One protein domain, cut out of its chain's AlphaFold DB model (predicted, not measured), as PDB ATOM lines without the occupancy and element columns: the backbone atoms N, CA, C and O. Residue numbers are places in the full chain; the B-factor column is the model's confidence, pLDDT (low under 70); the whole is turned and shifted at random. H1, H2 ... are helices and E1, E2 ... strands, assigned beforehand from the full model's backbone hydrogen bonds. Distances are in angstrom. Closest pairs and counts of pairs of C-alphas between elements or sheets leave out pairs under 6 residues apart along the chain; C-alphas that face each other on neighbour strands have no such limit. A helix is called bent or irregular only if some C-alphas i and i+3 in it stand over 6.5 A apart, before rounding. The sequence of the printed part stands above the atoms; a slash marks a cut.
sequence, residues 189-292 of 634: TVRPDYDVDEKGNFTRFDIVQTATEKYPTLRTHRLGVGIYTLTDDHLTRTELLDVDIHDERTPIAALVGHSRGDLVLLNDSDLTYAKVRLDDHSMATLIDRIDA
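This is residues 189 to 292 of the 634 residues of the protein "Alanine aminopeptidase" of Cutibacterium acnes JCM 18916 (UniProt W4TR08). Two small antiparallel sheets stand partly face to face as a sandwich with crossed strands, and the long hairpin of E3 and E4 runs through one of them. The helix H1, last in the printed part, packs across that sheet, near the turn of the hairpin. The long axis runs from the link between E2 and E3, at Lys 214, to the hairpin's turn, at Asp 232. The printed part has 104 residues, with six named strands and then one named helix; the sheets run E4, E3, E6 and E1, E2, E5, and the class is mixed, helices and strands. The whole is compact, with a radius of gyration of the C-alphas of 13.7 A, yet elongated, spanning 45 by 28 by 21 A.

In the larger sheet, E3 is residues 221 to 231, 30.7 A long, E4 is residues 234 to 245, 29.8 A, and E6 is residues 263 to 268. E4 bends by 54 degrees at residue 242. In the other sheet, E1 is residues 189 to 196, 22.7 A, E2 is residues 202 to 210, 22.3 A, and E5 is residues 249 to 251. C-alpha 189 lies at (224.468, 198.335, 195.615). H1 is residues 280 to 292, 18.0 A, and C-alpha 292 lies at (235.469, 198.371, 219.210). H1 is irregular: C-alphas 288 and 291 are 8.2 A apart.

E3 is the inner strand of its sheet, which is only just strongly twisted, with C-alphas up to 4.1 A off its best plane. E3 and E4 are a hairpin, with N 225 and O 241 at 2.8 A. E3 and E6 are antiparallel, with N 228 and O 263 at 2.8 A. H1 is on this sheet at a height of 8.6 A and runs across the strands, at 67 degrees to E3 on the local plane. The closest C-alphas of E6 and H1 are those of Leu 263 and Ser 282, 4.3 A apart; for E4 and H1 they are those of His 234 and Ala 292, 4.4 A apart. H1 has 7 of 9 O i to N i+4 pairs within hydrogen-bond range. The two sheets form a sandwich, two sheets face to face, with their facing parts 9.6 A centre to centre and their strands at 52 degrees. Between them, the closest C-alphas of E1 and E6 are those of Pro 192 and Leu 266, 7.3 A apart. E1 and E2 are a hairpin, with N 193 and O 206 at 2.8 A. E2 and E5 are antiparallel, with N 207 and O 250 at 2.9 A. H1 is apart from E1, E2 and E5.

The two C-alphas farthest apart, those of Lys 214 and Asp 232, are 46.1 A apart. The printed part has no cut. The links from E5 to E6 and from E6 to H1 are long, with 11 residues each. Mean pLDDT of the printed part is 95.9, and no printed residue is under 70.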
ATOM      1  N   THR A 189     223.279 197.994 194.826       97.81
ATOM      2  CA  THR A 189     224.468 198.335 195.615       97.81
ATOM      3  C   THR A 189     224.395 199.807 195.990       97.81
ATOM      4  O   THR A 189     224.103 200.630 195.127       97.81
ATOM      5  N   VAL A 190     224.659 200.137 197.253       98.50
ATOM      6  CA  VAL A 190     224.680 201.512 197.769       98.50
ATOM      7  C   VAL A 190     226.061 201.854 198.318       98.50
ATOM      8  O   VAL A 190     226.699 201.036 198.985       98.50
ATOM      9  N   ARG A 191     226.537 203.067 198.032       98.06
ATOM     10  CA  ARG A 191     227.856 203.561 198.443       98.06
ATOM     11  C   ARG A 191     227.773 205.031 198.875       98.06
ATOM     12  O   ARG A 191     227.085 205.799 198.198       98.06
ATOM     13  N   PRO A 192     228.478 205.443 199.943       98.12
ATOM     14  CA  PRO A 192     228.651 206.854 200.248       98.12
ATOM     15  C   PRO A 192     229.686 207.475 199.295       98.12
ATOM     16  O   PRO A 192     230.746 206.901 199.049       98.12
ATOM     17  N   ASP A 193     229.386 208.646 198.748       98.19
ATOM     18  CA  ASP A 193     230.296 209.442 197.922       98.19
ATOM     19  C   ASP A 193     230.306 210.877 198.448       98.19
ATOM     20  O   ASP A 193     229.324 211.613 198.325       98.19
ATOM     21  N   TYR A 194     231.410 211.259 199.080       98.31
ATOM     22  CA  TYR A 194     231.511 212.500 199.829       98.31
ATOM     23  C   TYR A 194     232.877 213.158 199.664       98.31
ATOM     24  O   TYR A 194     233.880 212.507 199.384       98.31
ATOM     25  N   ASP A 195     232.901 214.464 199.914       98.25
ATOM     26  CA  ASP A 195     234.117 215.265 200.021       98.25
ATOM     27  C   ASP A 195     234.202 215.840 201.433       98.25
ATOM     28  O   ASP A 195     233.176 216.170 202.033       98.25
ATOM     29  N   VAL A 196     235.414 216.013 201.960       98.44
ATOM     30  CA  VAL A 196     235.633 216.535 203.318       98.44
ATOM     31  C   VAL A 196     236.562 217.744 203.327       98.44
ATOM     32  O   VAL A 196     237.401 217.901 202.442       98.44
ATOM     33  N   ASP A 197     236.390 218.619 204.316       98.12
ATOM     34  CA  ASP A 197     237.302 219.733 204.582       98.12
ATOM     35  C   ASP A 197     238.576 219.268 205.322       98.12
ATOM     36  O   ASP A 197     238.728 218.101 205.685       98.12
ATOM     37  N   GLU A 198     239.497 220.197 205.593       96.81
ATOM     38  CA  GLU A 198     240.744 219.920 206.331       96.81
ATOM     39  C   GLU A 198     240.523 219.386 207.759       96.81
ATOM     40  O   GLU A 198     241.445 218.847 208.368       96.81
ATOM     41  N   LYS A 199     239.319 219.547 208.317       96.25
ATOM     42  CA  LYS A 199     238.934 219.058 209.648       96.25
ATOM     43  C   LYS A 199     238.180 217.728 209.580       96.25
ATOM     44  O   LYS A 199     237.792 217.212 210.625       96.25
ATOM     45  N   GLY A 200     237.970 217.178 208.384       96.44
ATOM     46  CA  GLY A 200     237.225 215.944 208.170       96.44
ATOM     47  C   GLY A 200     235.705 216.112 208.217       96.44
ATOM     48  O   GLY A 200     235.012 215.111 208.381       96.44
ATOM     49  N   ASN A 201     235.170 217.331 208.091       98.25
ATOM     50  CA  ASN A 201     233.724 217.540 207.984       98.25
ATOM     51  C   ASN A 201     233.272 217.438 206.532       98.25
ATOM     52  O   ASN A 201     233.964 217.925 205.637       98.25
ATOM     53  N   PHE A 202     232.091 216.882 206.287       98.56
ATOM     54  CA  PHE A 202     231.547 216.773 204.939       98.56
ATOM     55  C   PHE A 202     231.297 218.151 204.317       98.56
ATOM     56  O   PHE A 202     230.585 218.987 204.873       98.56
ATOM     57  N   THR A 203     231.836 218.375 203.121       98.50
ATOM     58  CA  THR A 203     231.509 219.529 202.264       98.50
ATOM     59  C   THR A 203     230.471 219.166 201.199       98.50
ATOM     60  O   THR A 203     229.718 220.029 200.747       98.50
ATOM     61  N   ARG A 204     230.383 217.873 200.863       98.44
ATOM     62  CA  ARG A 204     229.343 217.220 200.060       98.44
ATOM     63  C   ARG A 204     229.143 215.812 200.609       98.44
ATOM     64  O   ARG A 204     230.126 215.174 200.965       98.44
ATOM     65  N   PHE A 205     227.908 215.321 200.624       98.56
ATOM     66  CA  PHE A 205     227.612 213.915 200.889       98.56
ATOM     67  C   PHE A 205     226.476 213.456 199.982       98.56
ATOM     68  O   PHE A 205     225.361 213.968 200.082       98.56
ATOM     69  N   ASP A 206     226.750 212.481 199.128       98.56
ATOM     70  CA  ASP A 206     225.763 211.826 198.283       98.56
ATOM     71  C   ASP A 206     225.745 210.325 198.581       98.56
ATOM     72  O   ASP A 206     226.766 209.723 198.918       98.56
ATOM     73  N   ILE A 207     224.590 209.694 198.393       98.62
ATOM     74  CA  ILE A 207     224.497 208.237 198.302       98.62
ATOM     75  C   ILE A 207     224.326 207.872 196.836       98.62
ATOM     76  O   ILE A 207     223.430 208.387 196.163       98.62
ATOM     77  N   VAL A 208     225.192 206.985 196.354       98.56
ATOM     78  CA  VAL A 208     225.141 206.451 194.994       98.56
ATOM     79  C   VAL A 208     224.578 205.042 195.039       98.56
ATOM     80  O   VAL A 208     225.085 204.190 195.770       98.56
ATOM     81  N   GLN A 209     223.545 204.803 194.241       98.00
ATOM     82  CA  GLN A 209     222.911 203.512 194.066       98.00
ATOM     83  C   GLN A 209     223.141 202.992 192.654       98.00
ATOM     84  O   GLN A 209     222.925 203.701 191.676       98.00
ATOM     85  N   THR A 210     223.497 201.718 192.539       97.44
ATOM     86  CA  THR A 210     223.647 201.045 191.249       97.44
ATOM     87  C   THR A 210     222.830 199.760 191.180       97.44
ATOM     88  O   THR A 210     222.400 199.185 192.187       97.44
ATOM     89  N   ALA A 211     222.594 199.315 189.952       95.69
ATOM     90  CA  ALA A 211     221.993 198.035 189.618       95.69
ATOM     91  C   ALA A 211     222.865 197.339 188.565       95.69
ATOM     92  O   ALA A 211     223.714 197.973 187.935       95.69
ATOM     93  N   THR A 212     222.677 196.036 188.370       90.69
ATOM     94  CA  THR A 212     223.404 195.317 187.316       90.69
ATOM     95  C   THR A 212     222.845 195.691 185.943       90.69
ATOM     96  O   THR A 212     221.657 195.972 185.810       90.69
ATOM     97  N   GLU A 213     223.672 195.655 184.896       89.31
ATOM     98  CA  GLU A 213     223.227 195.987 183.530       89.31
ATOM     99  C   GLU A 213     222.067 195.091 183.060       89.31
ATOM    100  O   GLU A 213     221.137 195.558 182.404       89.31
ATOM    101  N   LYS A 214     222.086 193.809 183.453       88.44
ATOM    102  CA  LYS A 214     221.027 192.840 183.135       88.44
ATOM    103  C   LYS A 214     219.700 193.174 183.828       88.44
ATOM    104  O   LYS A 214     218.640 192.891 183.274       88.44
ATOM    105  N   TYR A 215     219.756 193.770 185.018       92.50
ATOM    106  CA  TYR A 215     218.591 194.092 185.840       92.50
ATOM    107  C   TYR A 215     218.695 195.536 186.349       92.50
ATOM    108  O   TYR A 215     218.974 195.750 187.530       92.50
ATOM    109  N   PRO A 216     218.478 196.541 185.478       94.88
ATOM    110  CA  PRO A 216     218.832 197.938 185.743       94.88
ATOM    111  C   PRO A 216     217.839 198.674 186.659       94.88
ATOM    112  O   PRO A 216     217.852 199.902 186.729       94.88
ATOM    113  N   THR A 217     216.948 197.955 187.347       95.56
ATOM    114  CA  THR A 217     215.946 198.570 188.219       95.56
ATOM    115  C   THR A 217     216.611 199.163 189.458       95.56
ATOM    116  O   THR A 217     217.161 198.449 190.301       95.56
ATOM    117  N   LEU A 218     216.507 200.482 189.588       96.31
ATOM    118  CA  LEU A 218     216.764 201.195 190.832       96.31
ATOM    119  C   LEU A 218     215.499 201.169 191.689       96.31
ATOM    120  O   LEU A 218     214.392 201.394 191.191       96.31
ATOM    121  N   ARG A 219     215.665 200.858 192.972       94.94
ATOM    122  CA  ARG A 219     214.565 200.807 193.931       94.94
ATOM    123  C   ARG A 219     214.597 202.028 194.824       94.94
ATOM    124  O   ARG A 219     215.637 202.646 195.025       94.94
ATOM    125  N   THR A 220     213.434 202.352 195.366       94.12
ATOM    126  CA  THR A 220     213.342 203.257 196.501       94.12
ATOM    127  C   THR A 220     213.747 202.506 197.757       94.12
ATOM    128  O   THR A 220     213.089 201.525 198.114       94.12
ATOM    129  N   HIS A 221     214.793 202.981 198.424       93.75
ATOM    130  CA  HIS A 221     215.237 202.442 199.704       93.75
ATOM    131  C   HIS A 221     215.004 203.458 200.807       93.75
ATOM    132  O   HIS A 221     215.283 204.642 200.624       93.75
ATOM    133  N   ARG A 222     214.580 202.965 201.970       91.38
ATOM    134  CA  ARG A 222     214.722 203.675 203.240       91.38
ATOM    135  C   ARG A 222     215.890 203.074 204.005       91.38
ATOM    136  O   ARG A 222     215.888 201.870 204.252       91.38
ATOM    137  N   LEU A 223     216.874 203.883 204.374       94.25
ATOM    138  CA  LEU A 223     218.075 203.407 205.060       94.25
ATOM    139  C   LEU A 223     218.575 204.426 206.086       94.25
ATOM    140  O   LEU A 223     218.387 205.630 205.910       94.25
ATOM    141  N   GLY A 224     219.225 203.943 207.145       96.00
ATOM    142  CA  GLY A 224     219.950 204.786 208.092       96.00
ATOM    143  C   GLY A 224     221.371 205.080 207.609       96.00
ATOM    144  O   GLY A 224     222.057 204.191 207.100       96.00
ATOM    145  N   VAL A 225     221.824 206.319 207.776       98.31
ATOM    146  CA  VAL A 225     223.231 206.719 207.647       98.31
ATOM    147  C   VAL A 225     223.790 206.893 209.051       98.31
ATOM    148  O   VAL A 225     223.477 207.875 209.727       98.31
ATOM    149  N   GLY A 226     224.568 205.913 209.505       98.12
ATOM    150  CA  GLY A 226     225.248 205.940 210.794       98.12
ATOM    151  C   GLY A 226     226.662 206.494 210.658       98.12
ATOM    152  O   GLY A 226     227.424 206.035 209.809       98.12
ATOM    153  N   ILE A 227     227.027 207.450 211.511       98.31
ATOM    154  CA  ILE A 227     228.409 207.929 211.646       98.31
ATOM    155  C   ILE A 227     228.927 207.485 213.000       98.31
ATOM    156  O   ILE A 227     228.304 207.756 214.030       98.31
ATOM    157  N   TYR A 228     230.070 206.813 212.989       98.19
ATOM    158  CA  TYR A 228     230.712 206.267 214.170       98.19
ATOM    159  C   TYR A 228     232.052 206.950 214.376       98.19
ATOM    160  O   TYR A 228     232.838 207.085 213.442       98.19
ATOM    161  N   THR A 229     232.311 207.357 215.613       97.06
ATOM    162  CA  THR A 229     233.595 207.923 216.022       97.06
ATOM    163  C   THR A 229     234.234 206.996 217.042       97.06
ATOM    164  O   THR A 229     233.580 206.536 217.987       97.06
ATOM    165  N   LEU A 230     235.514 206.718 216.839       95.38
ATOM    166  CA  LEU A 230     236.356 206.007 217.774       95.38
ATOM    167  C   LEU A 230     236.681 206.954 218.929       95.38
ATOM    168  O   LEU A 230     237.385 207.952 218.783       95.38
ATOM    169  N   THR A 231     236.151 206.626 220.098       91.69
ATOM    170  CA  THR A 231     236.427 207.344 221.343       91.69
ATOM    171  C   THR A 231     236.961 206.348 222.353       91.69
ATOM    172  O   THR A 231     236.331 205.319 222.601       91.69
ATOM    173  N   ASP A 232     238.149 206.633 222.886       87.06
ATOM    174  CA  ASP A 232     238.946 205.685 223.665       87.06
ATOM    175  C   ASP A 232     239.140 204.363 222.893       87.06
ATOM    176  O   ASP A 232     239.871 204.332 221.902       87.06
ATOM    177  N   ASP A 233     238.438 203.303 223.301       88.81
ATOM    178  CA  ASP A 233     238.471 201.978 222.675       88.81
ATOM    179  C   ASP A 233     237.118 201.520 222.111       88.81
ATOM    180  O   ASP A 233     236.925 200.337 221.830       88.81
ATOM    181  N   HIS A 234     236.180 202.450 221.916       93.62
ATOM    182  CA  HIS A 234     234.839 202.156 221.423       93.62
ATOM    183  C   HIS A 234     234.496 202.961 220.170       93.62
ATOM    184  O   HIS A 234     234.595 204.189 220.150       93.62
ATOM    185  N   LEU A 235     234.022 202.265 219.137       95.25
ATOM    186  CA  LEU A 235     233.350 202.870 217.993       95.25
ATOM    187  C   LEU A 235     231.896 203.120 218.381       95.25
ATOM    188  O   LEU A 235     231.084 202.196 218.463       95.25
ATOM    189  N   THR A 236     231.576 204.383 218.639       95.69
ATOM    190  CA  THR A 236     230.246 204.800 219.092       95.69
ATOM    191  C   THR A 236     229.534 205.582 218.006       95.69
ATOM    192  O   THR A 236     230.139 206.427 217.345       95.69
ATOM    193  N   ARG A 237     228.238 205.312 217.821       96.69
ATOM    194  CA  ARG A 237     227.418 206.061 216.871       96.69
ATOM    195  C   ARG A 237     227.207 207.481 217.383       96.69
ATOM    196  O   ARG A 237     226.505 207.685 218.373       96.69
ATOM    197  N   THR A 238     227.794 208.452 216.699       96.31
ATOM    198  CA  THR A 238     227.642 209.879 216.997       96.31
ATOM    199  C   THR A 238     226.466 210.489 216.254       96.31
ATOM    200  O   THR A 238     225.852 211.426 216.761       96.31
ATOM    201  N   GLU A 239     226.114 209.942 215.089       96.25
ATOM    202  CA  GLU A 239     224.982 210.410 214.291       96.25
ATOM    203  C   GLU A 239     224.217 209.253 213.660       96.25
ATOM    204  O   GLU A 239     224.796 208.226 213.305       96.25
ATOM    205  N   LEU A 240     222.907 209.442 213.508       97.06
ATOM    206  CA  LEU A 240     222.033 208.570 212.736       97.06
ATOM    207  C   LEU A 240     221.043 209.442 211.969       97.06
ATOM    208  O   LEU A 240     220.294 210.211 212.577       97.06
ATOM    209  N   LEU A 241     221.022 209.292 210.650       96.88
ATOM    210  CA  LEU A 241     220.069 209.971 209.783       96.88
ATOM    211  C   LEU A 241     219.332 208.961 208.902       96.88
ATOM    212  O   LEU A 241     219.926 208.361 208.011       96.88
ATOM    213  N   ASP A 242     218.027 208.825 209.115       94.94
ATOM    214  CA  ASP A 242     217.150 208.084 208.211       94.94
ATOM    215  C   ASP A 242     216.903 208.888 206.932       94.94
ATOM    216  O   ASP A 242     216.416 210.023 206.985       94.94
ATOM    217  N   VAL A 243     217.166 208.275 205.781       94.38
ATOM    218  CA  VAL A 243     216.957 208.881 204.464       94.38
ATOM    219  C   VAL A 243     216.215 207.931 203.534       94.38
ATOM    220  O   VAL A 243     216.321 206.708 203.652       94.38
ATOM    221  N   ASP A 244     215.488 208.515 202.585       93.06
ATOM    222  CA  ASP A 244     214.933 207.793 201.449       93.06
ATOM    223  C   ASP A 244     215.769 208.145 200.205       93.06
ATOM    224  O   ASP A 244     216.056 209.319 199.954       93.06
ATOM    225  N   ILE A 245     216.183 207.135 199.438       94.75
ATOM    226  CA  ILE A 245     216.900 207.297 198.164       94.75
ATOM    227  C   ILE A 245     216.075 206.681 197.033       94.75
ATOM    228  O   ILE A 245     215.375 205.691 197.251       94.75
ATOM    229  N   HIS A 246     216.144 207.268 195.835       92.25
ATOM    230  CA  HIS A 246     215.310 206.862 194.693       92.25
ATOM    231  C   HIS A 246     216.113 206.684 193.401       92.25
ATOM    232  O   HIS A 246     215.985 205.665 192.723       92.25
ATOM    233  N   ASP A 247     216.923 207.686 193.063       93.38
ATOM    234  CA  ASP A 247     217.685 207.743 191.818       93.38
ATOM    235  C   ASP A 247     219.111 207.202 192.005       93.38
ATOM    236  O   ASP A 247     219.536 206.861 193.108       93.38
ATOM    237  N   GLU A 248     219.882 207.163 190.915       97.19
ATOM    238  CA  GLU A 248     221.286 206.720 190.919       97.19
ATOM    239  C   GLU A 248     222.141 207.502 191.926       97.19
ATOM    240  O   GLU A 248     223.080 206.963 192.503       97.19
ATOM    241  N   ARG A 249     221.813 208.774 192.163       98.12
ATOM    242  CA  ARG A 249     222.514 209.640 193.109       98.12
ATOM    243  C   ARG A 249     221.520 210.472 193.899       98.12
ATOM    244  O   ARG A 249     220.729 211.206 193.314       98.12
ATOM    245  N   THR A 250     221.620 210.414 195.223       98.31
ATOM    246  CA  THR A 250     220.782 211.192 196.139       98.31
ATOM    247  C   THR A 250     221.657 212.063 197.048       98.31
ATOM    248  O   THR A 250     222.359 211.517 197.903       98.31
ATOM    249  N   PRO A 251     221.639 213.401 196.891       98.00
ATOM    250  CA  PRO A 251     222.361 214.312 197.777       98.00
ATOM    251  C   PRO A 251     221.748 214.386 199.175       98.00
ATOM    252  O   PRO A 251     220.549 214.629 199.325       98.00
ATOM    253  N   ILE A 252     222.580 214.260 200.209       97.81
ATOM    254  CA  ILE A 252     222.181 214.308 201.620       97.81
ATOM    255  C   ILE A 252     222.701 215.603 202.248       97.81
ATOM    256  O   ILE A 252     223.635 215.625 203.050       97.81
ATOM    257  N   ALA A 253     222.069 216.723 201.887       97.25
ATOM    258  CA  ALA A 253     222.474 218.055 202.350       97.25
ATOM    259  C   ALA A 253     222.479 218.202 203.885       97.25
ATOM    260  O   ALA A 253     223.212 219.030 204.417       97.25
ATOM    261  N   ALA A 254     221.685 217.387 204.590       97.62
ATOM    262  CA  ALA A 254     221.612 217.377 206.047       97.62
ATOM    263  C   ALA A 254     222.914 216.928 206.735       97.62
ATOM    264  O   ALA A 254     223.077 217.227 207.908       97.62
ATOM    265  N   LEU A 255     223.828 216.251 206.027       97.56
ATOM    266  CA  LEU A 255     225.127 215.837 206.568       97.56
ATOM    267  C   LEU A 255     226.248 216.844 206.276       97.56
ATOM    268  O   LEU A 255     227.351 216.710 206.798       97.56
ATOM    269  N   VAL A 256     226.009 217.875 205.462       98.00
ATOM    270  CA  VAL A 256     227.040 218.885 205.180       98.00
ATOM    271  C   VAL A 256     227.379 219.652 206.461       98.00
ATOM    272  O   VAL A 256     226.503 220.198 207.128       98.00
ATOM    273  N   GLY A 257     228.669 219.717 206.788       97.50
ATOM    274  CA  GLY A 257     229.202 220.313 208.014       97.50
ATOM    275  C   GLY A 257     229.331 219.342 209.192       97.50
ATOM    276  O   GLY A 257     229.937 219.713 210.196       97.50
ATOM    277  N   HIS A 258     228.816 218.118 209.068       97.88
ATOM    278  CA  HIS A 258     228.982 217.064 210.065       97.88
ATOM    279  C   HIS A 258     230.338 216.372 209.899       97.88
ATOM    280  O   HIS A 258     230.889 216.328 208.796       97.88
ATOM    281  N   SER A 259     230.899 215.854 210.993       97.62
ATOM    282  CA  SER A 259     232.171 215.124 210.948       97.62
ATOM    283  C   SER A 259     231.987 213.785 210.240       97.62
ATOM    284  O   SER A 259     230.993 213.106 210.476       97.62
ATOM    285  N   ARG A 260     232.965 213.363 209.431       97.00
ATOM    286  CA  ARG A 260     232.943 212.042 208.786       97.00
ATOM    287  C   ARG A 260     233.098 210.865 209.754       97.00
ATOM    288  O   ARG A 260     232.849 209.733 209.351       97.00
ATOM    289  N   GLY A 261     233.507 211.133 210.998       97.31
ATOM    290  CA  GLY A 261     233.859 210.101 211.972       97.31
ATOM    291  C   GLY A 261     235.006 209.211 211.486       97.31
ATOM    292  O   GLY A 261     235.800 209.614 210.634       97.31
ATOM    293  N   ASP A 262     235.060 207.999 212.029       97.81
ATOM    294  CA  ASP A 262     235.999 206.939 211.649       97.81
ATOM    295  C   ASP A 262     235.324 205.837 210.812       97.81
ATOM    296  O   ASP A 262     236.003 205.066 210.133       97.81
ATOM    297  N   LEU A 263     233.989 205.757 210.849       98.25
ATOM    298  CA  LEU A 263     233.184 204.817 210.068       98.25
ATOM    299  C   LEU A 263     231.849 205.453 209.652       98.25
ATOM    300  O   LEU A 263     231.056 205.879 210.493       98.25
ATOM    301  N   VAL A 264     231.580 205.432 208.347       98.44
ATOM    302  CA  VAL A 264     230.281 205.736 207.738       98.44
ATOM    303  C   VAL A 264     229.600 204.421 207.363       98.44
ATOM    304  O   VAL A 264     230.028 203.719 206.446       98.44
ATOM    305  N   LEU A 265     228.514 204.090 208.059       98.38
ATOM    306  CA  LEU A 265     227.725 202.882 207.828       98.38
ATOM    307  C   LEU A 265     226.391 203.242 207.168       98.38
ATOM    308  O   LEU A 265     225.499 203.808 207.801       98.38
ATOM    309  N   LEU A 266     226.238 202.892 205.890       98.38
ATOM    310  CA  LEU A 266     224.933 202.942 205.229       98.38
ATOM    311  C   LEU A 266     224.075 201.739 205.626       98.38
ATOM    312  O   LEU A 266     224.592 200.659 205.904       98.38
ATOM    313  N   ASN A 267     222.755 201.926 205.583       96.69
ATOM    314  CA  ASN A 267     221.765 200.949 206.042       96.69
ATOM    315  C   ASN A 267     221.931 200.562 207.515       96.69
ATOM    316  O   ASN A 267     221.563 199.457 207.904       96.69
ATOM    317  N   ASP A 268     222.436 201.488 208.337       95.75
ATOM    318  CA  ASP A 268     222.363 201.354 209.789       95.75
ATOM    319  C   ASP A 268     220.897 201.096 210.196       95.75
ATOM    320  O   ASP A 268     219.960 201.579 209.552       95.75
ATOM    321  N   SER A 269     220.701 200.286 211.234       92.31
ATOM    322  CA  SER A 269     219.406 199.759 211.687       92.31
ATOM    323  C   SER A 269     218.717 198.788 210.711       92.31
ATOM    324  O   SER A 269     217.589 198.365 210.961       92.31
ATOM    325  N   ASP A 270     219.405 198.366 209.643       94.75
ATOM    326  CA  ASP A 270     219.014 197.244 208.779       94.75
ATOM    327  C   ASP A 270     217.608 197.389 208.152       94.75
ATOM    328  O   ASP A 270     216.800 196.454 208.114       94.75
ATOM    329  N   LEU A 271     217.301 198.596 207.670       91.00
ATOM    330  CA  LEU A 271     215.962 198.991 207.215       91.00
ATOM    331  C   LEU A 271     215.636 198.561 205.777       91.00
ATOM    332  O   LEU A 271     214.462 198.512 205.403       91.00
ATOM    333  N   THR A 272     216.646 198.236 204.970       93.88
ATOM    334  CA  THR A 272     216.457 197.813 203.577       93.88
ATOM    335  C   THR A 272     217.253 196.556 203.212       93.88
ATOM    336  O   THR A 272     218.032 196.010 204.001       93.88
ATOM    337  N   TYR A 273     217.020 196.071 201.994       96.06
ATOM    338  CA  TYR A 273     217.768 194.995 201.353       96.06
ATOM    339  C   TYR A 273     218.630 195.588 200.234       96.06
ATOM    340  O   TYR A 273     218.145 195.875 199.138       96.06
ATOM    341  N   ALA A 274     219.903 195.824 200.538       96.31
ATOM    342  CA  ALA A 274     220.878 196.393 199.617       96.31
ATOM    343  C   ALA A 274     222.289 195.952 200.009       96.31
ATOM    344  O   ALA A 274     222.602 195.810 201.193       96.31
ATOM    345  N   LYS A 275     223.158 195.791 199.013       96.94
ATOM    346  CA  LYS A 275     224.586 195.566 199.236       96.94
ATOM    347  C   LYS A 275     225.231 196.897 199.607       96.94
ATOM    348  O   LYS A 275     225.189 197.841 198.821       96.94
ATOM    349  N   VAL A 276     225.820 196.987 200.793       97.38
ATOM    350  CA  VAL A 276     226.493 198.204 201.259       97.38
ATOM    351  C   VAL A 276     227.969 198.148 200.875       97.38
ATOM    352  O   VAL A 276     228.628 197.114 201.002       97.38
ATOM    353  N   ARG A 277     228.497 199.257 200.356       97.38
ATOM    354  CA  ARG A 277     229.930 199.451 200.121       97.38
ATOM    355  C   ARG A 277     230.459 200.474 201.101       97.38
ATOM    356  O   ARG A 277     229.965 201.597 201.143       97.38
ATOM    357  N   LEU A 278     231.472 200.064 201.845       96.69
ATOM    358  CA  LEU A 278     232.229 200.952 202.710       96.69
ATOM    359  C   LEU A 278     233.215 201.752 201.858       96.69
ATOM    360  O   LEU A 278     233.741 201.237 200.869       96.69
ATOM    361  N   ASP A 279     233.452 203.000 202.242       95.19
ATOM    362  CA  ASP A 279     234.578 203.763 201.714       95.19
ATOM    363  C   ASP A 279     235.910 203.256 202.300       95.19
ATOM    364  O   ASP A 279     235.930 202.530 203.297       95.19
ATOM    365  N   ASP A 280     237.026 203.652 201.687       93.38
ATOM    366  CA  ASP A 280     238.361 203.169 202.057       93.38
ATOM    367  C   ASP A 280     238.733 203.483 203.516       93.38
ATOM    368  O   ASP A 280     239.391 202.675 204.174       93.38
ATOM    369  N   HIS A 281     238.300 204.633 204.047       95.44
ATOM    370  CA  HIS A 281     238.576 205.008 205.431       95.44
ATOM    371  C   HIS A 281     237.773 204.141 206.399       95.44
ATOM    372  O   HIS A 281     238.354 203.534 207.297       95.44
ATOM    373  N   SER A 282     236.469 204.013 206.158       96.81
ATOM    374  CA  SER A 282     235.579 203.136 206.922       96.81
ATOM    375  C   SER A 282     236.052 201.678 206.910       96.81
ATOM    376  O   SER A 282     236.056 201.012 207.945       96.81
ATOM    377  N   MET A 283     236.494 201.176 205.753       94.31
ATOM    378  CA  MET A 283     237.025 199.818 205.608       94.31
ATOM    379  C   MET A 283     238.304 199.618 206.427       94.31
ATOM    380  O   MET A 283     238.421 198.625 207.145       94.31
ATOM    381  N   ALA A 284     239.250 200.559 206.351       93.75
ATOM    382  CA  ALA A 284     240.484 200.497 207.129       93.75
ATOM    383  C   ALA A 284     240.200 200.500 208.639       93.75
ATOM    384  O   ALA A 284     240.764 199.683 209.369       93.75
ATOM    385  N   THR A 285     239.276 201.355 209.092       95.19
ATOM    386  CA  THR A 285     238.821 201.390 210.487       95.19
ATOM    387  C   THR A 285     238.238 200.049 210.915       95.19
ATOM    388  O   THR A 285     238.599 199.548 211.975       95.19
ATOM    389  N   LEU A 286     237.373 199.425 210.107       93.94
ATOM    390  CA  LEU A 286     236.794 198.129 210.465       93.94
ATOM    391  C   LEU A 286     237.839 197.015 210.545       93.94
ATOM    392  O   LEU A 286     237.819 196.260 211.513       93.94
ATOM    393  N   ILE A 287     238.755 196.917 209.573       92.88
ATOM    394  CA  ILE A 287     239.820 195.894 209.576       92.88
ATOM    395  C   ILE A 287     240.627 195.938 210.876       92.88
ATOM    396  O   ILE A 287     240.987 194.883 211.404       92.88
ATOM    397  N   ASP A 288     240.889 197.136 211.399       91.19
ATOM    398  CA  ASP A 288     241.658 197.305 212.629       91.19
ATOM    399  C   ASP A 288     240.807 197.215 213.908       91.19
ATOM    400  O   ASP A 288     241.272 196.644 214.895       91.19
ATOM    401  N   ARG A 289     239.578 197.756 213.892       93.56
ATOM    402  CA  ARG A 289     238.791 198.095 215.096       93.56
ATOM    403  C   ARG A 289     237.352 197.571 215.113       93.56
ATOM    404  O   ARG A 289     236.516 198.124 215.826       93.56
ATOM    405  N   ILE A 290     237.003 196.525 214.360       94.38
ATOM    406  CA  ILE A 290     235.640 195.950 214.415       94.38
ATOM    407  C   ILE A 290     235.232 195.464 215.819       94.38
ATOM    408  O   ILE A 290     234.051 195.481 216.163       94.38
ATOM    409  N   ASP A 291     236.204 195.090 216.650       93.44
ATOM    410  CA  ASP A 291     236.038 194.737 218.063       93.44
ATOM    411  C   ASP A 291     235.589 195.919 218.940       93.44
ATOM    412  O   ASP A 291     234.948 195.725 219.974       93.44
ATOM    413  N   ALA A 292     235.868 197.153 218.511       94.69
ATOM    414  CA  ALA A 292     235.469 198.371 219.210       94.69
ATOM    415  C   ALA A 292     233.986 198.729 219.006       94.69
ATOM    416  O   ALA A 292     233.436 199.531 219.765       94.69
TER     417      ALA A 292